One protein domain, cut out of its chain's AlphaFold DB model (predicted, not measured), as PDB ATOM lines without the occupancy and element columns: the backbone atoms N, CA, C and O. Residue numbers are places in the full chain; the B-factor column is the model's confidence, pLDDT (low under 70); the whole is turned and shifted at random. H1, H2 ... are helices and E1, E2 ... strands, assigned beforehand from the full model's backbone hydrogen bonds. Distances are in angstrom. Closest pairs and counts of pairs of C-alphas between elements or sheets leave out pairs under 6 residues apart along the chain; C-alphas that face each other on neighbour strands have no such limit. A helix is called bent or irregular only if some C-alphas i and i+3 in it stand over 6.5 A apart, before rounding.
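What this domain is: This is residues 5 to 62 of the 89 residues of an uncharacterized protein of Deltaproteobacteria bacterium (UniProt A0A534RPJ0). A narrow ribbon of three antiparallel strands makes one half of a long, loose shape, and a short helix, H1, sits beside the end of the sheet where E1 begins and E2 ends. The hairpin link of E1 and E2, around Pro 15, makes one tip of the long axis, the link around Thr 31 makes the other, and residues 42 to 54 loop from H1 back to E3. The printed part has 58 residues, with three named strands and one named helix in the order E1, E2, H1, E3; the sheet runs E1, E2, E3, all antiparallel, and the class is mixed, helices and strands. The whole is loose, with a radius of gyration of the C-alphas of 14.1 A, and its outline is a rod spanning 47 by 22 by 15 A.

Where its parts are: Find C-alpha 5 at (-4.702, -2.188, -28.696), where E1 begins; it runs over residues 5 to 10, 16.9 A from first to last C-alpha. After a short link of 8 residues, E2 runs from residue 19 to residue 26, 23.8 A, ending at C-alpha 26, (-9.105, -4.396, -24.999). A short link of 7 residues leads to H1, residues 34 to 41, 10.9 A long. After a long link of 13 residues, look for E3 at residues 55 to 61, 18.8 A, which ends at C-alpha 61, (0.946, 16.906, -25.777).

How they stand to each other: Begin with the inner strand, E2. E1 and E2 form a hairpin, antiparallel at 171 degrees; look at N 6 and O 24, within hydrogen-bond range at 2.9 A. E2 and E3 are antiparallel at 169 degrees, with N 23 and O 57 within range at 2.8 A. E1 and E3 are the edge strands. H1 is on the sheet at a height of 6.2 A, its local plane fitted to just 6 C-alphas of the sheet. It is over none of the strands, but only just: 2 of its 8 C-alphas fall on E1. Its closest C-alphas to E1 are those of Thr 41 and Arg 6, 5.1 A apart; to E2, those of Leu 37 and Trp 26, 7.1 A. H1 is irregular, only just: C-alphas 36 and 39 are 6.7 A apart. Within it, 1 of 4 O i to N i+4 pairs and 3 of 5 O i to N i+3 pairs are within hydrogen-bond range.

The domain as a whole: The two C-alphas farthest apart are those of Pro 15 and Thr 31, 47.1 A. The printed part has no cut, and its long link is the one from H1 to E3. The mean pLDDT of the printed part is 82.4; look for values under 70 at residue 16, residues 44 to 50 and residue 62.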
ATOM      1  N   TYR A   5      -4.859  -3.614 -28.947       91.19
ATOM      2  CA  TYR A   5      -4.702  -2.188 -28.696       91.19
ATOM      3  C   TYR A   5      -4.709  -1.405 -30.002       91.19
ATOM      4  O   TYR A   5      -4.348  -1.924 -31.059       91.19
ATOM      5  N   ARG A   6      -5.134  -0.146 -29.916       90.94
ATOM      6  CA  ARG A   6      -5.074   0.833 -30.999       90.94
ATOM      7  C   ARG A   6      -4.536   2.133 -30.438       90.94
ATOM      8  O   ARG A   6      -5.073   2.643 -29.458       90.94
ATOM      9  N   THR A   7      -3.529   2.666 -31.110       91.00
ATOM     10  CA  THR A   7      -2.999   3.996 -30.832       91.00
ATOM     11  C   THR A   7      -3.252   4.865 -32.047       91.00
ATOM     12  O   THR A   7      -2.908   4.493 -33.167       91.00
ATOM     13  N   GLU A   8      -3.877   6.006 -31.817       90.00
ATOM     14  CA  GLU A   8      -4.022   7.075 -32.793       90.00
ATOM     15  C   GLU A   8      -3.189   8.248 -32.317       90.00
ATOM     16  O   GLU A   8      -3.160   8.547 -31.122       90.00
ATOM     17  N   VAL A   9      -2.502   8.878 -33.255       88.69
ATOM     18  CA  VAL A   9      -1.662  10.034 -32.995       88.69
ATOM     19  C   VAL A   9      -1.897  11.018 -34.123       88.69
ATOM     20  O   VAL A   9      -1.912  10.624 -35.290       88.69
ATOM     21  N   GLU A  10      -2.103  12.276 -33.766       87.50
ATOM     22  CA  GLU A  10      -2.284  13.375 -34.702       87.50
ATOM     23  C   GLU A  10      -1.235  14.448 -34.415       87.50
ATOM     24  O   GLU A  10      -1.252  15.083 -33.356       87.50
ATOM     25  N   ASP A  11      -0.329  14.612 -35.373       84.62
ATOM     26  CA  ASP A  11       0.678  15.670 -35.422       84.62
ATOM     27  C   ASP A  11       0.046  16.929 -36.031       84.62
ATOM     28  O   ASP A  11      -0.489  16.892 -37.143       84.62
ATOM     29  N   HIS A  12       0.075  18.031 -35.282       86.31
ATOM     30  CA  HIS A  12      -0.482  19.321 -35.703       86.31
ATOM     31  C   HIS A  12       0.556  20.237 -36.372       86.31
ATOM     32  O   HIS A  12       0.232  21.365 -36.757       86.31
ATOM     33  N   GLY A  13       1.783  19.756 -36.561       77.31
ATOM     34  CA  GLY A  13       2.861  20.444 -37.249       77.31
ATOM     35  C   GLY A  13       3.596  21.480 -36.397       77.31
ATOM     36  O   GLY A  13       3.309  21.736 -35.224       77.31
ATOM     37  N   GLU A  14       4.599  22.107 -37.013       79.56
ATOM     38  CA  GLU A  14       5.461  23.088 -36.350       79.56
ATOM     39  C   GLU A  14       4.678  24.356 -35.953       79.56
ATOM     40  O   GLU A  14       3.925  24.894 -36.770       79.56
ATOM     41  N   PRO A  15       4.850  24.883 -34.721       72.69
ATOM     42  CA  PRO A  15       5.998  24.703 -33.822       72.69
ATOM     43  C   PRO A  15       5.882  23.551 -32.790       72.69
ATOM     44  O   PRO A  15       6.396  23.698 -31.679       72.69
ATOM     45  N   GLY A  16       5.174  22.457 -33.098       67.56
ATOM     46  CA  GLY A  16       5.116  21.252 -32.258       67.56
ATOM     47  C   GLY A  16       4.258  21.470 -31.017       67.56
ATOM     48  O   GLY A  16       4.730  21.402 -29.878       67.56
ATOM     49  N   ARG A  17       3.001  21.874 -31.221       74.19
ATOM     50  CA  ARG A  17       2.060  22.131 -30.127       74.19
ATOM     51  C   ARG A  17       0.712  21.512 -30.423       74.19
ATOM     52  O   ARG A  17       0.206  21.627 -31.531       74.19
ATOM     53  N   SER A  18       0.099  20.997 -29.363       84.25
ATOM     54  CA  SER A  18      -1.261  20.462 -29.380       84.25
ATOM     55  C   SER A  18      -1.421  19.147 -30.140       84.25
ATOM     56  O   SER A  18      -2.551  18.790 -30.460       84.25
ATOM     57  N   ASP A  19      -0.336  18.397 -30.350       87.06
ATOM     58  CA  ASP A  19      -0.430  17.021 -30.839       87.06
ATOM     59  C   ASP A  19      -1.350  16.220 -29.928       87.06
ATOM     60  O   ASP A  19      -1.317  16.364 -28.699       87.06
ATOM     61  N   THR A  20      -2.180  15.374 -30.520       90.50
ATOM     62  CA  THR A  20      -3.110  14.556 -29.747       90.50
ATOM     63  C   THR A  20      -2.762  13.091 -29.880       90.50
ATOM     64  O   THR A  20      -2.248  12.632 -30.900       90.50
ATOM     65  N   TYR A  21      -3.034  12.345 -28.817       90.56
ATOM     66  CA  TYR A  21      -2.984  10.899 -28.849       90.56
ATOM     67  C   TYR A  21      -4.269  10.326 -28.275       90.56
ATOM     68  O   TYR A  21      -4.896  10.911 -27.391       90.56
ATOM     69  N   ARG A  22      -4.615   9.130 -28.741       92.75
ATOM     70  CA  ARG A  22      -5.632   8.287 -28.128       92.75
ATOM     71  C   ARG A  22      -5.150   6.849 -28.099       92.75
ATOM     72  O   ARG A  22      -4.846   6.266 -29.139       92.75
ATOM     73  N   LEU A  23      -5.102   6.269 -26.909       93.19
ATOM     74  CA  LEU A  23      -4.745   4.880 -26.668       93.19
ATOM     75  C   LEU A  23      -5.977   4.111 -26.201       93.19
ATOM     76  O   LEU A  23      -6.577   4.431 -25.179       93.19
ATOM     77  N   ARG A  24      -6.314   3.045 -26.924       93.56
ATOM     78  CA  ARG A  24      -7.395   2.127 -26.568       93.56
ATOM     79  C   ARG A  24      -6.868   0.717 -26.385       93.56
ATOM     80  O   ARG A  24      -6.115   0.240 -27.235       93.56
ATOM     81  N   ILE A  25      -7.269   0.053 -25.305       92.69
ATOM     82  CA  ILE A  25      -6.851  -1.314 -24.972       92.69
ATOM     83  C   ILE A  25      -8.083  -2.162 -24.665       92.69
ATOM     84  O   ILE A  25      -8.931  -1.770 -23.868       92.69
ATOM     85  N   TRP A  26      -8.136  -3.344 -25.272       91.50
ATOM     86  CA  TRP A  26      -9.105  -4.396 -24.999       91.50
ATOM     87  C   TRP A  26      -8.391  -5.590 -24.373       91.50
ATOM     88  O   TRP A  26      -7.454  -6.163 -24.948       91.50
ATOM     89  N   ILE A  27      -8.857  -5.970 -23.194       89.62
ATOM     90  CA  ILE A  27      -8.370  -7.075 -22.390       89.62
ATOM     91  C   ILE A  27      -9.372  -8.224 -22.566       89.62
ATOM     92  O   ILE A  27     -10.482  -8.154 -22.044       89.62
ATOM     93  N   PRO A  28      -9.023  -9.294 -23.306       85.50
ATOM     94  CA  PRO A  28      -9.965 -10.374 -23.558       85.50
ATOM     95  C   PRO A  28     -10.426 -11.020 -22.250       85.50
ATOM     96  O   PRO A  28      -9.610 -11.450 -21.429       85.50
ATOM     97  N   THR A  29     -11.742 -11.145 -22.091       83.88
ATOM     98  CA  THR A  29     -12.334 -12.008 -21.063       83.88
ATOM     99  C   THR A  29     -12.112 -13.486 -21.403       83.88
ATOM    100  O   THR A  29     -11.725 -13.832 -22.520       83.88
ATOM    101  N   ALA A  30     -12.383 -14.393 -20.457       81.62
ATOM    102  CA  ALA A  30     -12.160 -15.834 -20.640       81.62
ATOM    103  C   ALA A  30     -12.898 -16.450 -21.850       81.62
ATOM    104  O   ALA A  30     -12.522 -17.523 -22.315       81.62
ATOM    105  N   THR A  31     -13.941 -15.789 -22.355       82.62
ATOM    106  CA  THR A  31     -14.757 -16.250 -23.484       82.62
ATOM    107  C   THR A  31     -14.449 -15.529 -24.795       82.62
ATOM    108  O   THR A  31     -14.919 -15.970 -25.845       82.62
ATOM    109  N   GLN A  32     -13.671 -14.443 -24.764       81.94
ATOM    110  CA  GLN A  32     -13.352 -13.661 -25.954       81.94
ATOM    111  C   GLN A  32     -12.080 -14.164 -26.632       81.94
ATOM    112  O   GLN A  32     -11.040 -14.371 -26.006       81.94
ATOM    113  N   THR A  33     -12.144 -14.317 -27.950       83.31
ATOM    114  CA  THR A  33     -10.987 -14.667 -28.772       83.31
ATOM    115  C   THR A  33     -10.299 -13.410 -29.298       83.31
ATOM    116  O   THR A  33     -10.923 -12.374 -29.514       83.31
ATOM    117  N   LEU A  34      -9.000 -13.508 -29.601       78.31
ATOM    118  CA  LEU A  34      -8.259 -12.405 -30.224       78.31
ATOM    119  C   LEU A  34      -8.917 -11.950 -31.544       78.31
ATOM    120  O   LEU A  34      -8.995 -10.758 -31.815       78.31
ATOM    121  N   SER A  35      -9.443 -12.892 -32.336       81.56
ATOM    122  CA  SER A  35     -10.135 -12.606 -33.601       81.56
ATOM    123  C   SER A  35     -11.392 -11.748 -33.439       81.56
ATOM    124  O   SER A  35     -11.735 -11.016 -34.360       81.56
ATOM    125  N   GLN A  36     -12.050 -11.799 -32.278       82.31
ATOM    126  CA  GLN A  36     -13.196 -10.944 -31.959       82.31
ATOM    127  C   GLN A  36     -12.775  -9.516 -31.586       82.31
ATOM    128  O   GLN A  36     -13.587  -8.600 -31.692       82.31
ATOM    129  N   LEU A  37     -11.518  -9.308 -31.179       83.75
ATOM    130  CA  LEU A  37     -10.989  -7.993 -30.807       83.75
ATOM    131  C   LEU A  37     -10.279  -7.275 -31.965       83.75
ATOM    132  O   LEU A  37     -10.241  -6.051 -31.976       83.75
ATOM    133  N   ILE A  38      -9.764  -8.000 -32.966       82.06
ATOM    134  CA  ILE A  38      -9.106  -7.411 -34.153       82.06
ATOM    135  C   ILE A  38      -9.975  -6.355 -34.869       82.06
ATOM    136  O   ILE A  38      -9.446  -5.298 -35.210       82.06
ATOM    137  N   PRO A  39     -11.295  -6.549 -35.074       84.12
ATOM    138  CA  PRO A  39     -12.129  -5.519 -35.695       84.12
ATOM    139  C   PRO A  39     -12.130  -4.188 -34.931       84.12
ATOM    140  O   PRO A  39     -12.317  -3.136 -35.541       84.12
ATOM    141  N   ALA A  40     -11.887  -4.217 -33.615       82.38
ATOM    142  CA  ALA A  40     -11.825  -3.026 -32.778       82.38
ATOM    143  C   ALA A  40     -10.584  -2.160 -33.037       82.38
ATOM    144  O   ALA A  40     -10.609  -0.946 -32.820       82.38
ATOM    145  N   THR A  41      -9.508  -2.768 -33.542       86.19
ATOM    146  CA  THR A  41      -8.242  -2.082 -33.814       86.19
ATOM    147  C   THR A  41      -8.151  -1.518 -35.233       86.19
ATOM    148  O   THR A  41      -7.211  -0.790 -35.532       86.19
ATOM    149  N   CYS A  42      -9.111  -1.811 -36.118       83.31
ATOM    150  CA  CYS A  42      -9.084  -1.369 -37.516       83.31
ATOM    151  C   CYS A  42      -9.238   0.157 -37.672       83.31
ATOM    152  O   CYS A  42     -10.158   0.753 -37.110       83.31
ATOM    153  N   CYS A  43      -8.387   0.784 -38.498       74.44
ATOM    154  CA  CYS A  43      -8.413   2.231 -38.762       74.44
ATOM    155  C   CYS A  43      -9.712   2.688 -39.447       74.44
ATOM    156  O   CYS A  43     -10.310   3.685 -39.042       74.44
ATOM    157  N   THR A  44     -10.179   1.928 -40.439       69.94
ATOM    158  CA  THR A  44     -11.438   2.143 -41.160       69.94
ATOM    159  C   THR A  44     -12.558   1.371 -40.475       69.94
ATOM    160  O   THR A  44     -12.796   0.192 -40.731       69.94
ATOM    161  N   VAL A  45     -13.246   2.029 -39.546       58.09
ATOM    162  CA  VAL A  45     -14.349   1.400 -38.815       58.09
ATOM    163  C   VAL A  45     -15.572   1.336 -39.734       58.09
ATOM    164  O   VAL A  45     -16.329   2.294 -39.836       58.09
ATOM    165  N   THR A  46     -15.772   0.219 -40.433       52.19
ATOM    166  CA  THR A  46     -17.006  -0.039 -41.206       52.19
ATOM    167  C   THR A  46     -18.004  -0.929 -40.465       52.19
ATOM    168  O   THR A  46     -19.101  -1.158 -40.969       52.19
ATOM    169  N   SER A  47     -17.673  -1.424 -39.266       55.09
ATOM    170  CA  SER A  47     -18.536  -2.355 -38.526       55.09
ATOM    171  C   SER A  47     -19.194  -1.708 -37.300       55.09
ATOM    172  O   SER A  47     -18.517  -1.149 -36.439       55.09
ATOM    173  N   LEU A  48     -20.519  -1.847 -37.208       54.50
ATOM    174  CA  LEU A  48     -21.404  -1.319 -36.158       54.50
ATOM    175  C   LEU A  48     -21.311  -2.055 -34.803       54.50
ATOM    176  O   LEU A  48     -22.113  -1.777 -33.914       54.50
ATOM    177  N   GLN A  49     -20.399  -3.017 -34.630       61.69
ATOM    178  CA  GLN A  49     -20.350  -3.912 -33.460       61.69
ATOM    179  C   GLN A  49     -18.915  -4.090 -32.945       61.69
ATOM    180  O   GLN A  49     -18.422  -5.203 -32.772       61.69
ATOM    181  N   VAL A  50     -18.213  -2.981 -32.733       68.69
ATOM    182  CA  VAL A  50     -16.912  -2.998 -32.060       68.69
ATOM    183  C   VAL A  50     -17.137  -3.012 -30.546       68.69
ATOM    184  O   VAL A  50     -17.909  -2.205 -30.032       68.69
ATOM    185  N   SER A  51     -16.476  -3.931 -29.834       77.94
ATOM    186  CA  SER A  51     -16.503  -3.953 -28.365       77.94
ATOM    187  C   SER A  51     -15.927  -2.656 -27.782       77.94
ATOM    188  O   SER A  51     -15.020  -2.054 -28.357       77.94
ATOM    189  N   THR A  52     -16.447  -2.200 -26.644       85.94
ATOM    190  CA  THR A  52     -15.886  -1.048 -25.923       85.94
ATOM    191  C   THR A  52     -14.524  -1.407 -25.324       85.94
ATOM    192  O   THR A  52     -14.390  -2.518 -24.811       85.94
ATOM    193  N   PRO A  53     -13.525  -0.510 -25.381       90.69
ATOM    194  CA  PRO A  53     -12.230  -0.755 -24.754       90.69
ATOM    195  C   PRO A  53     -12.335  -0.750 -23.224       90.69
ATOM    196  O   PRO A  53     -13.163  -0.038 -22.656       90.69
ATOM    197  N   ASP A  54     -11.464  -1.511 -22.567       93.00
ATOM    198  CA  ASP A  54     -11.299  -1.506 -21.107       93.00
ATOM    199  C   ASP A  54     -10.502  -0.283 -20.634       93.00
ATOM    200  O   ASP A  54     -10.701   0.213 -19.527       93.00
ATOM    201  N   VAL A  55      -9.598   0.210 -21.487       94.06
ATOM    202  CA  VAL A  55      -8.843   1.451 -21.283       94.06
ATOM    203  C   VAL A  55      -9.021   2.329 -22.512       94.06
ATOM    204  O   VAL A  55      -8.733   1.885 -23.620       94.06
ATOM    205  N   ASP A  56      -9.460   3.569 -22.315       94.62
ATOM    206  CA  ASP A  56      -9.548   4.609 -23.344       94.62
ATOM    207  C   ASP A  56      -8.901   5.873 -22.773       94.62
ATOM    208  O   ASP A  56      -9.535   6.627 -22.034       94.62
ATOM    209  N   ASP A  57      -7.604   6.030 -23.030       94.94
ATOM    210  CA  ASP A  57      -6.824   7.190 -22.608       94.94
ATOM    211  C   ASP A  57      -6.631   8.144 -23.785       94.94
ATOM    212  O   ASP A  57      -6.391   7.728 -24.920       94.94
ATOM    213  N   THR A  58      -6.730   9.436 -23.513       94.19
ATOM    214  CA  THR A  58      -6.575  10.485 -24.514       94.19
ATOM    215  C   THR A  58      -5.876  11.673 -23.893       94.19
ATOM    216  O   THR A  58      -6.084  11.996 -22.721       94.19
ATOM    217  N   GLY A  59      -5.062  12.354 -24.684       90.25
ATOM    218  CA  GLY A  59      -4.336  13.502 -24.188       90.25
ATOM    219  C   GLY A  59      -3.828  14.410 -25.285       90.25
ATOM    220  O   GLY A  59      -3.713  14.041 -26.454       90.25
ATOM    221  N   THR A  60      -3.510  15.623 -24.855       89.12
ATOM    222  CA  THR A  60      -2.844  16.633 -25.667       89.12
ATOM    223  C   THR A  60      -1.419  16.795 -25.167       89.12
ATOM    224  O   THR A  60      -1.183  17.029 -23.979       89.12
ATOM    225  N   LEU A  61      -0.458  16.692 -26.073       81.75
ATOM    226  CA  LEU A  61       0.946  16.906 -25.777       81.75
ATOM    227  C   LEU A  61       1.245  18.404 -25.850       81.75
ATOM    228  O   LEU A  61       1.202  19.039 -26.902       81.75
ATOM    229  N   ILE A  62       1.532  18.982 -24.684       69.00
ATOM    230  CA  ILE A  62       1.692  20.434 -24.491       69.00
ATOM    231  C   ILE A  62       3.070  20.930 -24.987       69.00
ATOM    232  O   ILE A  62       3.270  22.125 -25.193       69.00
TER     233      ILE A  62